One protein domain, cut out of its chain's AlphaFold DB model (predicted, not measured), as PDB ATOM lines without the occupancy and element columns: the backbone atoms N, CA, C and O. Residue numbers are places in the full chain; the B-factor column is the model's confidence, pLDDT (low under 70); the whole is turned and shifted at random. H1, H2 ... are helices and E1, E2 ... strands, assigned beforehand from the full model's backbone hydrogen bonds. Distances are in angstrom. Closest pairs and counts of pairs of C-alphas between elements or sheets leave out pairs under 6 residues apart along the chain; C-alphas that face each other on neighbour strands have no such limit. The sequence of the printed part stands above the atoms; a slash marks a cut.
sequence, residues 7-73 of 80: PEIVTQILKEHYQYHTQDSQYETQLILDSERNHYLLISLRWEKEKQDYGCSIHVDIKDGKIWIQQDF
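Overview. This is residues 7 to 73 of the 80 residues of the protein "XisI protein" of Okeania sp. SIO3H1 (UniProt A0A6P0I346). One long helix, H1, lies lengthwise over one face of a four-stranded antiparallel sheet whose other face is bare, making two layers. The strands follow one another in a meander, each the antiparallel neighbour of the one before, in the order E1, E2, E3, E4. The printed part has 67 residues, with one named helix followed by four named strands, and its class is mixed. It is only just compact, close to loose, with a radius of gyration of the C-alphas of 12.8 A, and only just elongated, spanning 43 by 22 by 20 A.

Arrangement. H1, residues 7 to 22, is on the sheet of E1, residues 28 to 34, E2, residues 39 to 48, E3, residues 51 to 63, and E4, residues 66 to 72. Its height over the sheet is 8.8 A. It runs along the strands, at 5 degrees to E2 on the local plane. It lies over E2 with 9 C-alphas, and only just over E1 and E3 with 3 each. The closest C-alphas of H1 and E2 are those of Leu 14 and Leu 42, 6.7 A apart. In H1 every O i to N i+4 pair is within hydrogen-bond range. E1 and E2 form a hairpin at 159 degrees, with N 30 and O 43 at 2.8 A. The hairpin of E2 and E3, at 175 degrees, has N 46 and O 53 at 2.8 A. The hairpin of E3 and E4, at 164 degrees, has N 61 and O 68 at 2.8 A. The edge strands E1 and E4 are apart.

Along the chain. H1 begins at C-alpha 7 (221.515, 235.900, 241.577) and is 22.1 A long. E1 measures 19.4 A, E2 28.8 A, E3 35.3 A and E4 16.4 A, ending at C-alpha 72 (230.330, 228.434, 228.768).

Size, cuts and confidence. The C-alphas farthest apart, of Lys 49 and Gly 65, are 43.3 A apart. The sheet is twisted, its C-alphas up to 4.3 A off its best plane. The printed part has no cut, and its four links are tight. Mean pLDDT of the printed part is 94.4; residue 24 is under 70.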
ATOM      1  N   PRO A   7     220.339 235.038 241.443       95.94
ATOM      2  CA  PRO A   7     221.515 235.900 241.577       95.94
ATOM      3  C   PRO A   7     222.595 235.332 242.501       95.94
ATOM      4  O   PRO A   7     223.778 235.358 242.164       95.94
ATOM      5  N   GLU A   8     222.194 234.799 243.654       96.06
ATOM      6  CA  GLU A   8     223.110 234.223 244.638       96.06
ATOM      7  C   GLU A   8     223.731 232.918 244.133       96.06
ATOM      8  O   GLU A   8     224.948 232.762 244.192       96.06
ATOM      9  N   ILE A   9     222.916 232.036 243.545       95.88
ATOM     10  CA  ILE A   9     223.371 230.766 242.961       95.88
ATOM     11  C   ILE A   9     224.381 231.017 241.833       95.88
ATOM     12  O   ILE A   9     225.478 230.466 241.855       95.88
ATOM     13  N   VAL A  10     224.048 231.884 240.872       97.38
ATOM     14  CA  VAL A  10     224.926 232.203 239.734       97.38
ATOM     15  C   VAL A  10     226.217 232.864 240.217       97.38
ATOM     16  O   VAL A  10     227.303 232.507 239.763       97.38
ATOM     17  N   THR A  11     226.128 233.781 241.185       97.81
ATOM     18  CA  THR A  11     227.314 234.405 241.786       97.81
ATOM     19  C   THR A  11     228.225 233.369 242.440       97.81
ATOM     20  O   THR A  11     229.444 233.463 242.302       97.81
ATOM     21  N   GLN A  12     227.657 232.396 243.154       97.19
ATOM     22  CA  GLN A  12     228.424 231.351 243.823       97.19
ATOM     23  C   GLN A  12     229.149 230.453 242.812       97.19
ATOM     24  O   GLN A  12     230.359 230.276 242.933       97.19
ATOM     25  N   ILE A  13     228.451 230.005 241.762       96.25
ATOM     26  CA  ILE A  13     229.042 229.218 240.668       96.25
ATOM     27  C   ILE A  13     230.233 229.964 240.049       96.25
ATOM     28  O   ILE A  13     231.339 229.430 239.969       96.25
ATOM     29  N   LEU A  14     230.060 231.235 239.661       97.38
ATOM     30  CA  LEU A  14     231.160 231.990 239.050       97.38
ATOM     31  C   LEU A  14     232.327 232.234 240.019       97.38
ATOM     32  O   LEU A  14     233.476 232.263 239.581       97.38
ATOM     33  N   LYS A  15     232.065 232.403 241.323       97.06
ATOM     34  CA  LYS A  15     233.122 232.532 242.339       97.06
ATOM     35  C   LYS A  15     233.933 231.250 242.493       97.06
ATOM     36  O   LYS A  15     235.149 231.336 242.648       97.06
ATOM     37  N   GLU A  16     233.293 230.088 242.433       95.25
ATOM     38  CA  GLU A  16     233.974 228.790 242.492       95.25
ATOM     39  C   GLU A  16     234.893 228.602 241.283       95.25
ATOM     40  O   GLU A  16     236.080 228.312 241.448       95.25
ATOM     41  N   HIS A  17     234.403 228.893 240.074       94.44
ATOM     42  CA  HIS A  17     235.240 228.879 238.873       94.44
ATOM     43  C   HIS A  17     236.362 229.923 238.930       94.44
ATOM     44  O   HIS A  17     237.499 229.622 238.575       94.44
ATOM     45  N   TYR A  18     236.089 231.132 239.428       95.19
ATOM     46  CA  TYR A  18     237.118 232.150 239.643       95.19
ATOM     47  C   TYR A  18     238.233 231.641 240.568       95.19
ATOM     48  O   TYR A  18     239.414 231.791 240.253       95.19
ATOM     49  N   GLN A  19     237.884 231.009 241.690       93.75
ATOM     50  CA  GLN A  19     238.862 230.453 242.627       93.75
ATOM     51  C   GLN A  19     239.671 229.313 242.005       93.75
ATOM     52  O   GLN A  19     240.885 229.269 242.184       93.75
ATOM     53  N   TYR A  20     239.023 228.435 241.240       89.50
ATOM     54  CA  TYR A  20     239.699 227.351 240.531       89.50
ATOM     55  C   TYR A  20     240.713 227.888 239.509       89.50
ATOM     56  O   TYR A  20     241.871 227.477 239.500       89.50
ATOM     57  N   HIS A  21     240.313 228.863 238.689       84.81
ATOM     58  CA  HIS A  21     241.179 229.425 237.652       84.81
ATOM     59  C   HIS A  21     242.274 230.351 238.194       84.81
ATOM     60  O   HIS A  21     243.299 230.511 237.541       84.81
ATOM     61  N   THR A  22     242.116 230.949 239.376       84.75
ATOM     62  CA  THR A  22     243.138 231.852 239.940       84.75
ATOM     63  C   THR A  22     244.304 231.132 240.616       84.75
ATOM     64  O   THR A  22     245.340 231.761 240.821       84.75
ATOM     65  N   GLN A  23     244.182 229.843 240.945       77.31
ATOM     66  CA  GLN A  23     245.208 229.132 241.720       77.31
ATOM     67  C   GLN A  23     246.464 228.731 240.926       77.31
ATOM     68  O   GLN A  23     247.517 228.627 241.543       77.31
ATOM     69  N   ASP A  24     246.400 228.567 239.597       64.19
ATOM     70  CA  ASP A  24     247.540 228.060 238.797       64.19
ATOM     71  C   ASP A  24     247.571 228.574 237.337       64.19
ATOM     72  O   ASP A  24     248.126 227.956 236.426       64.19
ATOM     73  N   SER A  25     246.955 229.728 237.075       75.62
ATOM     74  CA  SER A  25     246.804 230.251 235.714       75.62
ATOM     75  C   SER A  25     247.885 231.268 235.335       75.62
ATOM     76  O   SER A  25     248.199 232.187 236.086       75.62
ATOM     77  N   GLN A  26     248.401 231.163 234.103       86.00
ATOM     78  CA  GLN A  26     249.197 232.231 233.472       86.00
ATOM     79  C   GLN A  26     248.345 233.425 233.000       86.00
ATOM     80  O   GLN A  26     248.892 234.422 232.529       86.00
ATOM     81  N   TYR A  27     247.020 233.299 233.070       90.44
ATOM     82  CA  TYR A  27     246.041 234.339 232.783       90.44
ATOM     83  C   TYR A  27     245.568 234.992 234.078       90.44
ATOM     84  O   TYR A  27     245.224 234.303 235.040       90.44
ATOM     85  N   GLU A  28     245.450 236.315 234.051       93.38
ATOM     86  CA  GLU A  28     244.612 237.040 234.992       93.38
ATOM     87  C   GLU A  28     243.153 236.634 234.753       93.38
ATOM     88  O   GLU A  28     242.676 236.568 233.617       93.38
ATOM     89  N   THR A  29     242.443 236.344 235.839       95.06
ATOM     90  CA  THR A  29     241.007 236.076 235.801       95.06
ATOM     91  C   THR A  29     240.293 237.253 236.449       95.06
ATOM     92  O   THR A  29     240.674 237.672 237.539       95.06
ATOM     93  N   GLN A  30     239.262 237.786 235.799       96.50
ATOM     94  CA  GLN A  30     238.426 238.856 236.334       96.50
ATOM     95  C   GLN A  30     236.994 238.361 236.502       96.50
ATOM     96  O   GLN A  30     236.419 237.750 235.600       96.50
ATOM     97  N   LEU A  31     236.417 238.655 237.662       97.69
ATOM     98  CA  LEU A  31     235.037 238.338 237.992       97.69
ATOM     99  C   LEU A  31     234.198 239.618 237.931       97.69
ATOM    100  O   LEU A  31     234.428 240.547 238.704       97.69
ATOM    101  N   ILE A  32     233.225 239.661 237.020       98.31
ATOM    102  CA  ILE A  32     232.334 240.807 236.821       98.31
ATOM    103  C   ILE A  32     230.934 240.396 237.266       98.31
ATOM    104  O   ILE A  32     230.311 239.522 236.665       98.31
ATOM    105  N   LEU A  33     230.449 241.025 238.335       98.38
ATOM    106  CA  LEU A  33     229.143 240.755 238.930       98.38
ATOM    107  C   LEU A  33     228.305 242.033 238.880       98.38
ATOM    108  O   LEU A  33     228.459 242.910 239.727       98.38
ATOM    109  N   ASP A  34     227.421 242.134 237.896       98.06
ATOM    110  CA  ASP A  34     226.402 243.177 237.832       98.06
ATOM    111  C   ASP A  34     225.081 242.596 238.340       98.06
ATOM    112  O   ASP A  34     224.250 242.095 237.578       98.06
ATOM    113  N   SER A  35     224.905 242.609 239.660       92.25
ATOM    114  CA  SER A  35     223.692 242.109 240.310       92.25
ATOM    115  C   SER A  35     222.478 243.017 240.103       92.25
ATOM    116  O   SER A  35     221.352 242.546 240.234       92.25
ATOM    117  N   GLU A  36     222.677 244.297 239.775       96.00
ATOM    118  CA  GLU A  36     221.577 245.227 239.499       96.00
ATOM    119  C   GLU A  36     220.925 244.926 238.147       96.00
ATOM    120  O   GLU A  36     219.702 245.002 238.011       96.00
ATOM    121  N   ARG A  37     221.733 244.562 237.145       97.69
ATOM    122  CA  ARG A  37     221.273 244.273 235.775       97.69
ATOM    123  C   ARG A  37     221.239 242.785 235.447       97.69
ATOM    124  O   ARG A  37     220.739 242.409 234.392       97.69
ATOM    125  N   ASN A  38     221.686 241.948 236.380       98.06
ATOM    126  CA  ASN A  38     221.777 240.498 236.271       98.06
ATOM    127  C   ASN A  38     222.690 240.015 235.133       98.06
ATOM    128  O   ASN A  38     222.299 239.141 234.354       98.06
ATOM    129  N   HIS A  39     223.904 240.564 235.063       98.62
ATOM    130  CA  HIS A  39     224.961 240.112 234.158       98.62
ATOM    131  C   HIS A  39     226.157 239.611 234.964       98.62
ATOM    132  O   HIS A  39     226.706 240.329 235.801       98.62
ATOM    133  N   TYR A  40     226.573 238.377 234.700       98.69
ATOM    134  CA  TYR A  40     227.612 237.694 235.462       98.69
ATOM    135  C   TYR A  40     228.633 237.111 234.492       98.69
ATOM    136  O   TYR A  40     228.291 236.272 233.658       98.69
ATOM    137  N   LEU A  41     229.879 237.582 234.567       98.69
ATOM    138  CA  LEU A  41     230.936 237.189 233.643       98.69
ATOM    139  C   LEU A  41     232.200 236.767 234.385       98.69
ATOM    140  O   LEU A  41     232.606 237.380 235.374       98.69
ATOM    141  N   LEU A  42     232.856 235.755 233.831       97.75
ATOM    142  CA  LEU A  42     234.224 235.386 234.143       97.75
ATOM    143  C   LEU A  42     235.080 235.656 232.906       97.75
ATOM    144  O   LEU A  42     234.855 235.068 231.848       97.75
ATOM    145  N   ILE A  43     236.035 236.567 233.030       97.12
ATOM    146  CA  ILE A  43     236.944 236.962 231.955       97.12
ATOM    147  C   ILE A  43     238.328 236.394 232.245       97.12
ATOM    148  O   ILE A  43     238.799 236.455 233.377       97.12
ATOM    149  N   SER A  44     238.991 235.882 231.217       94.44
ATOM    150  CA  SER A  44     240.389 235.463 231.262       94.44
ATOM    151  C   SER A  44     241.195 236.344 230.317       94.44
ATOM    152  O   SER A  44     240.831 236.515 229.150       94.44
ATOM    153  N   LEU A  45     242.283 236.925 230.817       94.56
ATOM    154  CA  LEU A  45     243.135 237.813 230.040       94.56
ATOM    155  C   LEU A  45     244.615 237.602 230.350       94.56
ATOM    156  O   LEU A  45     245.008 237.311 231.475       94.56
ATOM    157  N   ARG A  46     245.455 237.754 229.335       94.38
ATOM    158  CA  ARG A  46     246.906 237.641 229.449       94.38
ATOM    159  C   ARG A  46     247.559 238.562 228.439       94.38
ATOM    160  O   ARG A  46     247.130 238.653 227.291       94.38
ATOM    161  N   TRP A  47     248.626 239.210 228.877       93.44
ATOM    162  CA  TRP A  47     249.509 239.971 228.011       93.44
ATOM    163  C   TRP A  47     250.838 239.243 227.894       93.44
ATOM    164  O   TRP A  47     251.478 238.928 228.896       93.44
ATOM    165  N   GLU A  48     251.266 238.998 226.663       92.69
ATOM    166  CA  GLU A  48     252.595 238.489 226.360       92.69
ATOM    167  C   GLU A  48     253.237 239.400 225.310       92.69
ATOM    168  O   GLU A  48     252.942 239.321 224.115       92.69
ATOM    169  N   LYS A  49     254.115 240.302 225.771       92.38
ATOM    170  CA  LYS A  49     254.654 241.416 224.970       92.38
ATOM    171  C   LYS A  49     253.506 242.254 224.383       92.38
ATOM    172  O   LYS A  49     252.736 242.831 225.140       92.38
ATOM    173  N   GLU A  50     253.391 242.314 223.058       94.25
ATOM    174  CA  GLU A  50     252.352 243.060 222.336       94.25
ATOM    175  C   GLU A  50     251.122 242.201 222.000       94.25
ATOM    176  O   GLU A  50     250.153 242.704 221.436       94.25
ATOM    177  N   LYS A  51     251.140 240.901 222.332       94.75
ATOM    178  CA  LYS A  51     250.000 240.013 222.115       94.75
ATOM    179  C   LYS A  51     249.092 240.033 223.338       94.75
ATOM    180  O   LYS A  51     249.538 239.767 224.457       94.75
ATOM    181  N   GLN A  52     247.816 240.299 223.095       94.81
ATOM    182  CA  GLN A  52     246.763 240.174 224.087       94.81
ATOM    183  C   GLN A  52     245.929 238.933 223.784       94.81
ATOM    184  O   GLN A  52     245.387 238.800 222.687       94.81
ATOM    185  N   ASP A  53     245.794 238.066 224.780       93.50
ATOM    186  CA  ASP A  53     244.773 237.030 224.796       93.50
ATOM    187  C   ASP A  53     243.681 237.504 225.765       93.50
ATOM    188  O   ASP A  53     243.960 237.768 226.932       93.50
ATOM    189  N   TYR A  54     242.457 237.691 225.270       95.06
ATOM    190  CA  TYR A  54     241.313 238.184 226.041       95.06
ATOM    191  C   TYR A  54     240.067 237.403 225.641       95.06
ATOM    192  O   TYR A  54     239.744 237.312 224.455       95.06
ATOM    193  N   GLY A  55     239.353 236.858 226.620       94.94
ATOM    194  CA  GLY A  55     238.139 236.100 226.363       94.94
ATOM    195  C   GLY A  55     237.228 236.017 227.575       94.94
ATOM    196  O   GLY A  55     237.663 236.143 228.716       94.94
ATOM    197  N   CYS A  56     235.945 235.795 227.315       96.50
ATOM    198  CA  CYS A  56     234.980 235.472 228.353       96.50
ATOM    199  C   CYS A  56     234.883 233.950 228.483       96.50
ATOM    200  O   CYS A  56     234.579 233.271 227.513       96.50
ATOM    201  N   SER A  57     235.167 233.397 229.651       94.88
ATOM    202  CA  SER A  57     235.136 231.946 229.868       94.88
ATOM    203  C   SER A  57     233.732 231.474 230.246       94.88
ATOM    204  O   SER A  57     233.292 230.417 229.802       94.88
ATOM    205  N   ILE A  58     233.010 232.283 231.026       98.06
ATOM    206  CA  ILE A  58     231.624 232.037 231.436       98.06
ATOM    207  C   ILE A  58     230.858 233.359 231.366       98.06
ATOM    208  O   ILE A  58     231.309 234.352 231.937       98.06
ATOM    209  N   HIS A  59     229.691 233.373 230.720       98.56
ATOM    210  CA  HIS A  59     228.751 234.497 230.733       98.56
ATOM    211  C   HIS A  59     227.339 233.982 230.983       98.56
ATOM    212  O   HIS A  59     226.773 233.243 230.177       98.56
ATOM    213  N   VAL A  60     226.764 234.417 232.100       98.69
ATOM    214  CA  VAL A  60     225.391 234.132 232.496       98.69
ATOM    215  C   VAL A  60     224.608 235.428 232.659       98.69
ATOM    216  O   VAL A  60     225.076 236.372 233.294       98.69
ATOM    217  N   ASP A  61     223.384 235.447 232.140       98.62
ATOM    218  CA  ASP A  61     222.394 236.471 232.456       98.62
ATOM    219  C   ASP A  61     221.219 235.871 233.231       98.62
ATOM    220  O   ASP A  61     220.882 234.696 233.059       98.62
ATOM    221  N   ILE A  62     220.517 236.694 234.012       98.00
ATOM    222  CA  ILE A  62     219.176 236.350 234.504       98.00
ATOM    223  C   ILE A  62     218.168 237.276 233.832       98.00
ATOM    224  O   ILE A  62     218.164 238.483 234.057       98.00
ATOM    225  N   LYS A  63     217.303 236.705 232.991       97.12
ATOM    226  CA  LYS A  63     216.279 237.435 232.227       97.12
ATOM    227  C   LYS A  63     214.937 236.750 232.405       97.12
ATOM    228  O   LYS A  63     214.855 235.525 232.327       97.12
ATOM    229  N   ASP A  64     213.900 237.537 232.680       95.38
ATOM    230  CA  ASP A  64     212.525 237.060 232.896       95.38
ATOM    231  C   ASP A  64     212.424 235.928 233.934       95.38
ATOM    232  O   ASP A  64     211.673 234.963 233.777       95.38
ATOM    233  N   GLY A  65     213.227 236.030 234.999       92.06
ATOM    234  CA  GLY A  65     213.282 235.026 236.060       92.06
ATOM    235  C   GLY A  65     213.848 233.678 235.610       92.06
ATOM    236  O   GLY A  65     213.511 232.664 236.211       92.06
ATOM    237  N   LYS A  66     214.674 233.642 234.560       95.38
ATOM    238  CA  LYS A  66     215.373 232.445 234.074       95.38
ATOM    239  C   LYS A  66     216.861 232.712 233.933       95.38
ATOM    240  O   LYS A  66     217.262 233.838 233.649       95.38
ATOM    241  N   ILE A  67     217.656 231.661 234.079       97.38
ATOM    242  CA  ILE A  67     219.096 231.682 233.829       97.38
ATOM    243  C   ILE A  67     219.334 231.487 232.328       97.38
ATOM    244  O   ILE A  67     218.786 230.566 231.723       97.38
ATOM    245  N   TRP A  68     220.145 232.358 231.739       98.31
ATOM    246  CA  TRP A  68     220.579 232.306 230.348       98.31
ATOM    247  C   TRP A  68     222.090 232.147 230.313       98.31
ATOM    248  O   TRP A  68     222.814 233.056 230.708       98.31
ATOM    249  N   ILE A  69     222.565 231.012 229.815       98.12
ATOM    250  CA  ILE A  69     223.990 230.778 229.590       98.12
ATOM    251  C   ILE A  69     224.312 231.325 228.204       98.12
ATOM    252  O   ILE A  69     223.939 230.729 227.197       98.12
ATOM    253  N   GLN A  70     224.936 232.500 228.160       98.19
ATOM    254  CA  GLN A  70     225.357 233.126 226.906       98.19
ATOM    255  C   GLN A  70     226.625 232.464 226.373       98.19
ATOM    256  O   GLN A  70     226.773 232.282 225.167       98.19
ATOM    257  N   GLN A  71     227.529 232.094 227.283       97.56
ATOM    258  CA  GLN A  71     228.770 231.407 226.967       97.56
ATOM    259  C   GLN A  71     229.222 230.541 228.138       97.56
ATOM    260  O   GLN A  71     229.126 230.952 229.295       97.56
ATOM    261  N   ASP A  72     229.745 229.365 227.816       96.81
ATOM    262  CA  ASP A  72     230.330 228.434 228.768       96.81
ATOM    263  C   ASP A  72     231.414 227.612 228.064       96.81
ATOM    264  O   ASP A  72     231.124 226.806 227.180       96.81
ATOM    265  N   PHE A  73     232.672 227.872 228.418       93.62
ATOM    266  CA  PHE A  73     233.833 227.124 227.932       93.62
ATOM    267  C   PHE A  73     234.352 226.100 228.947       93.62
ATOM    268  O   PHE A  73     235.469 225.604 228.803       93.62
TER     269      PHE A  73